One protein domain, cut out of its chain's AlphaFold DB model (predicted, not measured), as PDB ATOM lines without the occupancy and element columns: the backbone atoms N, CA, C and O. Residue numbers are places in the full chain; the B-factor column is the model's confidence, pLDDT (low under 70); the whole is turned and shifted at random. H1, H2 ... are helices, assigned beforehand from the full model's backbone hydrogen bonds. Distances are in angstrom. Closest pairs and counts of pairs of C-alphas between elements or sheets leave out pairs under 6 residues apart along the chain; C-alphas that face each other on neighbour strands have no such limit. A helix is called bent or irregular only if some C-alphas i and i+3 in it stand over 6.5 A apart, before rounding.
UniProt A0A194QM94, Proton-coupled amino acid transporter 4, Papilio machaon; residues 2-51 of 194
ATOM      1  N   PRO A   2      16.774  34.021   2.207       79.75
ATOM      2  CA  PRO A   2      17.388  32.697   2.396       79.75
ATOM      3  C   PRO A   2      18.662  32.744   3.250       79.75
ATOM      4  O   PRO A   2      18.780  31.994   4.201       79.75
ATOM      5  N   VAL A   3      19.549  33.713   2.997       82.56
ATOM      6  CA  VAL A   3      20.780  33.910   3.788       82.56
ATOM      7  C   VAL A   3      20.487  34.238   5.255       82.56
ATOM      8  O   VAL A   3      21.143  33.718   6.145       82.56
ATOM      9  N   GLU A   4      19.484  35.074   5.516       83.94
ATOM     10  CA  GLU A   4      19.053  35.424   6.874       83.94
ATOM     11  C   GLU A   4      18.482  34.207   7.622       83.94
ATOM     12  O   GLU A   4      18.711  34.065   8.818       83.94
ATOM     13  N   ASN A   5      17.787  33.310   6.914       84.69
ATOM     14  CA  ASN A   5      17.199  32.094   7.482       84.69
ATOM     15  C   ASN A   5      18.255  31.055   7.895       84.69
ATOM     16  O   ASN A   5      18.011  30.256   8.792       84.69
ATOM     17  N   GLU A   6      19.431  31.090   7.266       86.00
ATOM     18  CA  GLU A   6      20.565  30.213   7.586       86.00
ATOM     19  C   GLU A   6      21.453  30.761   8.724       86.00
ATOM     20  O   GLU A   6      22.413  30.114   9.143       86.00
ATOM     21  N   MET A   7      21.173  31.959   9.252       84.38
ATOM     22  CA  MET A   7      21.948  32.524  10.360       84.38
ATOM     23  C   MET A   7      21.505  31.962  11.709       84.38
ATOM     24  O   MET A   7      20.319  31.930  12.022       84.38
ATOM     25  N   SER A   8      22.460  31.675  12.602       84.88
ATOM     26  CA  SER A   8      22.147  31.268  13.984       84.88
ATOM     27  C   SER A   8      21.332  32.311  14.766       84.88
ATOM     28  O   SER A   8      20.652  31.965  15.728       84.88
ATOM     29  N   LYS A   9      21.422  33.596  14.392       84.81
ATOM     30  CA  LYS A   9      20.662  34.706  14.989       84.81
ATOM     31  C   LYS A   9      20.102  35.620  13.884       84.81
ATOM     32  O   LYS A   9      20.716  36.653  13.607       84.81
ATOM     33  N   PRO A  10      18.946  35.294  13.275       80.44
ATOM     34  CA  PRO A  10      18.411  36.022  12.115       80.44
ATOM     35  C   PRO A  10      18.122  37.502  12.416       80.44
ATOM     36  O   PRO A  10      18.447  38.376  11.621       80.44
ATOM     37  N   HIS A  11      17.638  37.822  13.623       79.31
ATOM     38  CA  HIS A  11      17.334  39.202  14.034       79.31
ATOM     39  C   HIS A  11      18.545  40.156  14.040       79.31
ATOM     40  O   HIS A  11      18.364  41.370  13.997       79.31
ATOM     41  N   HIS A  12      19.777  39.638  14.090       79.81
ATOM     42  CA  HIS A  12      20.992  40.463  14.055       79.81
ATOM     43  C   HIS A  12      21.461  40.784  12.626       79.81
ATOM     44  O   HIS A  12      22.433  41.523  12.457       79.81
ATOM     45  N   PHE A  13      20.797  40.262  11.588       79.88
ATOM     46  CA  PHE A  13      21.185  40.513  10.199       79.88
ATOM     47  C   PHE A  13      21.070  42.002   9.829       79.88
ATOM     48  O   PHE A  13      22.020  42.577   9.294       79.88
ATOM     49  N   LEU A  14      19.945  42.628  10.198       77.62
ATOM     50  CA  LEU A  14      19.615  44.037   9.933       77.62
ATOM     51  C   LEU A  14      19.813  44.972  11.143       77.62
ATOM     52  O   LEU A  14      19.473  46.149  11.056       77.62
ATOM     53  N   GLY A  15      20.313  44.472  12.280       73.75
ATOM     54  CA  GLY A  15      20.527  45.289  13.484       73.75
ATOM     55  C   GLY A  15      21.579  46.394  13.296       73.75
ATOM     56  O   GLY A  15      22.193  46.512  12.240       73.75
ATOM     57  N   CYS A  16      21.846  47.185  14.339       73.62
ATOM     58  CA  CYS A  16      22.970  48.129  14.381       73.62
ATOM     59  C   CYS A  16      23.909  47.771  15.549       73.62
ATOM     60  O   CYS A  16      23.489  47.939  16.694       73.62
ATOM     61  N   PRO A  17      25.155  47.303  15.310       71.12
ATOM     62  CA  PRO A  17      25.791  47.030  14.019       71.12
ATOM     63  C   PRO A  17      25.453  45.616  13.508       71.12
ATOM     64  O   PRO A  17      25.857  44.607  14.080       71.12
ATOM     65  N   GLY A  18      24.682  45.545  12.430       83.94
ATOM     66  CA  GLY A  18      24.218  44.300  11.829       83.94
ATOM     67  C   GLY A  18      25.237  43.728  10.862       83.94
ATOM     68  O   GLY A  18      26.051  44.454  10.284       83.94
ATOM     69  N   VAL A  19      25.160  42.414  10.659       88.50
ATOM     70  CA  VAL A  19      26.086  41.680   9.783       88.50
ATOM     71  C   VAL A  19      26.085  42.263   8.370       88.50
ATOM     72  O   VAL A  19      27.150  42.396   7.769       88.50
ATOM     73  N   LEU A  20      24.921  42.690   7.867       88.12
ATOM     74  CA  LEU A  20      24.810  43.286   6.538       88.12
ATOM     75  C   LEU A  20      25.603  44.596   6.413       88.12
ATOM     76  O   LEU A  20      26.342  44.768   5.448       88.12
ATOM     77  N   ASN A  21      25.492  45.505   7.387       89.62
ATOM     78  CA  ASN A  21      26.169  46.803   7.318       89.62
ATOM     79  C   ASN A  21      27.695  46.658   7.462       89.62
ATOM     80  O   ASN A  21      28.462  47.302   6.745       89.62
ATOM     81  N   ILE A  22      28.149  45.762   8.347       91.19
ATOM     82  CA  ILE A  22      29.579  45.454   8.504       91.19
ATOM     83  C   ILE A  22      30.137  44.827   7.220       91.19
ATOM     84  O   ILE A  22      31.182  45.248   6.732       91.19
ATOM     85  N   ALA A  23      29.433  43.856   6.634       91.00
ATOM     86  CA  ALA A  23      29.868  43.223   5.394       91.00
ATOM     87  C   ALA A  23      29.938  44.227   4.230       91.00
ATOM     88  O   ALA A  23      30.949  44.286   3.535       91.00
ATOM     89  N   MET A  24      28.904  45.055   4.043       91.69
ATOM     90  CA  MET A  24      28.870  46.040   2.954       91.69
ATOM     91  C   MET A  24      29.949  47.115   3.108       91.69
ATOM     92  O   MET A  24      30.603  47.465   2.127       91.69
ATOM     93  N   SER A  25      30.191  47.599   4.329       93.00
ATOM     94  CA  SER A  25      31.275  48.554   4.591       93.00
ATOM     95  C   SER A  25      32.658  47.941   4.362       93.00
ATOM     96  O   SER A  25      33.497  48.572   3.721       93.00
ATOM     97  N   ALA A  26      32.890  46.697   4.792       95.12
ATOM     98  CA  ALA A  26      34.144  45.993   4.524       95.12
ATOM     99  C   ALA A  26      34.396  45.818   3.016       95.12
ATOM    100  O   ALA A  26      35.504  46.078   2.543       95.12
ATOM    101  N   VAL A  27      33.367  45.439   2.250       94.94
ATOM    102  CA  VAL A  27      33.455  45.311   0.785       94.94
ATOM    103  C   VAL A  27      33.749  46.662   0.130       94.94
ATOM    104  O   VAL A  27      34.636  46.741  -0.718       94.94
ATOM    105  N   ALA A  28      33.067  47.732   0.549       95.12
ATOM    106  CA  ALA A  28      33.285  49.073   0.010       95.12
ATOM    107  C   ALA A  28      34.719  49.572   0.257       95.12
ATOM    108  O   ALA A  28      35.353  50.092  -0.661       95.12
ATOM    109  N   VAL A  29      35.256  49.369   1.465       96.50
ATOM    110  CA  VAL A  29      36.644  49.735   1.796       96.50
ATOM    111  C   VAL A  29      37.637  48.911   0.978       96.50
ATOM    112  O   VAL A  29      38.583  49.473   0.430       96.50
ATOM    113  N   LEU A  30      37.417  47.600   0.849       95.56
ATOM    114  CA  LEU A  30      38.297  46.721   0.081       95.56
ATOM    115  C   LEU A  30      38.327  47.108  -1.404       95.56
ATOM    116  O   LEU A  30      39.404  47.262  -1.976       95.56
ATOM    117  N   TYR A  31      37.161  47.291  -2.025       92.31
ATOM    118  CA  TYR A  31      37.069  47.689  -3.431       92.31
ATOM    119  C   TYR A  31      37.599  49.102  -3.663       92.31
ATOM    120  O   TYR A  31      38.319  49.319  -4.636       92.31
ATOM    121  N   GLY A  32      37.326  50.036  -2.747       94.06
ATOM    122  CA  GLY A  32      37.890  51.383  -2.792       94.06
ATOM    123  C   GLY A  32      39.415  51.372  -2.715       94.06
ATOM    124  O   GLY A  32      40.074  52.017  -3.527       94.06
ATOM    125  N   PHE A  33      39.991  50.587  -1.799       94.56
ATOM    126  CA  PHE A  33      41.440  50.453  -1.660       94.56
ATOM    127  C   PHE A  33      42.087  49.840  -2.908       94.56
ATOM    128  O   PHE A  33      43.056  50.392  -3.425       94.56
ATOM    129  N   VAL A  34      41.542  48.731  -3.420       90.69
ATOM    130  CA  VAL A  34      42.069  48.065  -4.623       90.69
ATOM    131  C   VAL A  34      41.944  48.967  -5.853       90.69
ATOM    132  O   VAL A  34      42.889  49.054  -6.635       90.69
ATOM    133  N   GLY A  35      40.820  49.672  -6.010       89.56
ATOM    134  CA  GLY A  35      40.619  50.627  -7.101       89.56
ATOM    135  C   GLY A  35      41.602  51.797  -7.038       89.56
ATOM    136  O   GLY A  35      42.257  52.107  -8.031       89.56
ATOM    137  N   PHE A  36      41.777  52.391  -5.855       91.38
ATOM    138  CA  PHE A  36      42.713  53.494  -5.644       91.38
ATOM    139  C   PHE A  36      44.173  53.076  -5.875       91.38
ATOM    140  O   PHE A  36      44.901  53.737  -6.614       91.38
ATOM    141  N   ALA A  37      44.598  51.945  -5.302       90.19
ATOM    142  CA  ALA A  37      45.943  51.411  -5.509       90.19
ATOM    143  C   ALA A  37      46.189  51.011  -6.976       90.19
ATOM    144  O   ALA A  37      47.295  51.193  -7.489       90.19
ATOM    145  N   GLY A  38      45.168  50.493  -7.668       87.81
ATOM    146  CA  GLY A  38      45.228  50.203  -9.100       87.81
ATOM    147  C   GLY A  38      45.454  51.465  -9.933       87.81
ATOM    148  O   GLY A  38      46.352  51.486 -10.775       87.81
ATOM    149  N   TYR A  39      44.709  52.536  -9.648       88.19
ATOM    150  CA  TYR A  39      44.866  53.819 -10.336       88.19
ATOM    151  C   TYR A  39      46.253  54.437 -10.120       88.19
ATOM    152  O   TYR A  39      46.874  54.889 -11.075       88.19
ATOM    153  N   LEU A  40      46.796  54.391  -8.897       89.00
ATOM    154  CA  LEU A  40      48.140  54.914  -8.618       89.00
ATOM    155  C   LEU A  40      49.258  54.193  -9.390       89.00
ATOM    156  O   LEU A  40      50.275  54.811  -9.685       89.00
ATOM    157  N   ASN A  41      49.088  52.906  -9.709       85.06
ATOM    158  CA  ASN A  41      50.101  52.134 -10.437       85.06
ATOM    159  C   ASN A  41      50.025  52.316 -11.959       85.06
ATOM    160  O   ASN A  41      51.062  52.367 -12.616       85.06
ATOM    161  N   PHE A  42      48.820  52.385 -12.530       83.25
ATOM    162  CA  PHE A  42      48.623  52.425 -13.988       83.25
ATOM    163  C   PHE A  42      48.312  53.831 -14.536       83.25
ATOM    164  O   PHE A  42      48.413  54.053 -15.744       83.25
ATOM    165  N   GLY A  43      47.963  54.788 -13.673       84.50
ATOM    166  CA  GLY A  43      47.650  56.170 -14.041       84.50
ATOM    167  C   GLY A  43      46.540  56.273 -15.091       84.50
ATOM    168  O   GLY A  43      45.535  55.574 -15.026       84.50
ATOM    169  N   GLU A  44      46.754  57.115 -16.102       80.75
ATOM    170  CA  GLU A  44      45.816  57.336 -17.220       80.75
ATOM    171  C   GLU A  44      45.714  56.141 -18.194       80.75
ATOM    172  O   GLU A  44      44.878  56.138 -19.094       80.75
ATOM    173  N   GLN A  45      46.558  55.108 -18.056       78.00
ATOM    174  CA  GLN A  45      46.541  53.926 -18.936       78.00
ATOM    175  C   GLN A  45      45.618  52.804 -18.430       78.00
ATOM    176  O   GLN A  45      45.618  51.705 -18.990       78.00
ATOM    177  N   VAL A  46      44.837  53.055 -17.373       79.94
ATOM    178  CA  VAL A  46      43.885  52.088 -16.816       79.94
ATOM    179  C   VAL A  46      42.804  51.764 -17.848       79.94
ATOM    180  O   VAL A  46      41.932  52.566 -18.157       79.94
ATOM    181  N   ARG A  47      42.835  50.537 -18.360       78.69
ATOM    182  CA  ARG A  47      41.734  49.916 -19.098       78.69
ATOM    183  C   ARG A  47      40.621  49.484 -18.151       78.69
ATOM    184  O   ARG A  47      40.852  49.258 -16.964       78.69
ATOM    185  N   GLY A  48      39.466  49.224 -18.742       70.69
ATOM    186  CA  GLY A  48      38.221  48.902 -18.060       70.69
ATOM    187  C   GLY A  48      38.136  47.694 -17.153       70.69
ATOM    188  O   GLY A  48      37.163  47.500 -16.430       70.69
ATOM    189  N   SER A  49      39.145  46.834 -17.182       76.94
ATOM    190  CA  SER A  49      39.271  45.791 -16.183       76.94
ATOM    191  C   SER A  49      40.695  45.757 -15.667       76.94
ATOM    192  O   SER A  49      41.664  45.839 -16.425       76.94
ATOM    193  N   LEU A  50      40.825  45.573 -14.352       75.38
ATOM    194  CA  LEU A  50      42.126  45.492 -13.694       75.38
ATOM    195  C   LEU A  50      42.998  44.394 -14.321       75.38
ATOM    196  O   LEU A  50      44.182  44.600 -14.575       75.38
ATOM    197  N   THR A  51      42.387  43.254 -14.657       80.44
ATOM    198  CA  THR A  51      43.033  42.114 -15.325       80.44
ATOM    199  C   THR A  51      43.655  42.455 -16.675       80.44
ATOM    200  O   THR A  51      44.640  41.820 -17.054       80.44
TER     201      THR A  51
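What this domain is: This is residues 2 to 51 of the 194 residues of the protein "Proton-coupled amino acid transporter 4" of Papilio machaon (UniProt A0A194QM94). One long helix, H2, makes most of the length, with a loose stretch and the tiny helix H1 at one end and a short tail, residues 46 to 51, at the other, both turned off to the same side of H2. The printed part has 50 residues with two named helices, H1 then H2, and no named strand; the class is all helix. It is extended, with a radius of gyration of the C-alphas of 16.6 A and spans of 46 by 20 by 11 A.

How they stand to each other: H1, residues 2 to 5, and H2, residues 19 to 45, are apart. Residues 23 to 33 of H2 stand free. H2 has a kink of 57 degrees near residue 39 and is irregular: C-alphas 41 and 44 are 9.6 A apart. In H2, 21 of 23 O i to N i+4 pairs are within hydrogen-bond range; H1 is too short for such a pair.

Where its parts are: H1 begins at C-alpha 2 (17.388, 32.697, 2.396). H2 runs 37.3 A from C-alpha 19 (26.086, 41.680, 9.783) to C-alpha 45 (46.541, 53.926, -18.936).

The domain as a whole: The C-alphas of Ser 8 and Glu 44, the two farthest apart, are 47.0 A apart. The link from H1 to H2, 13 residues, is long. The printed part has no cut, and no printed residue is under 70 in pLDDT.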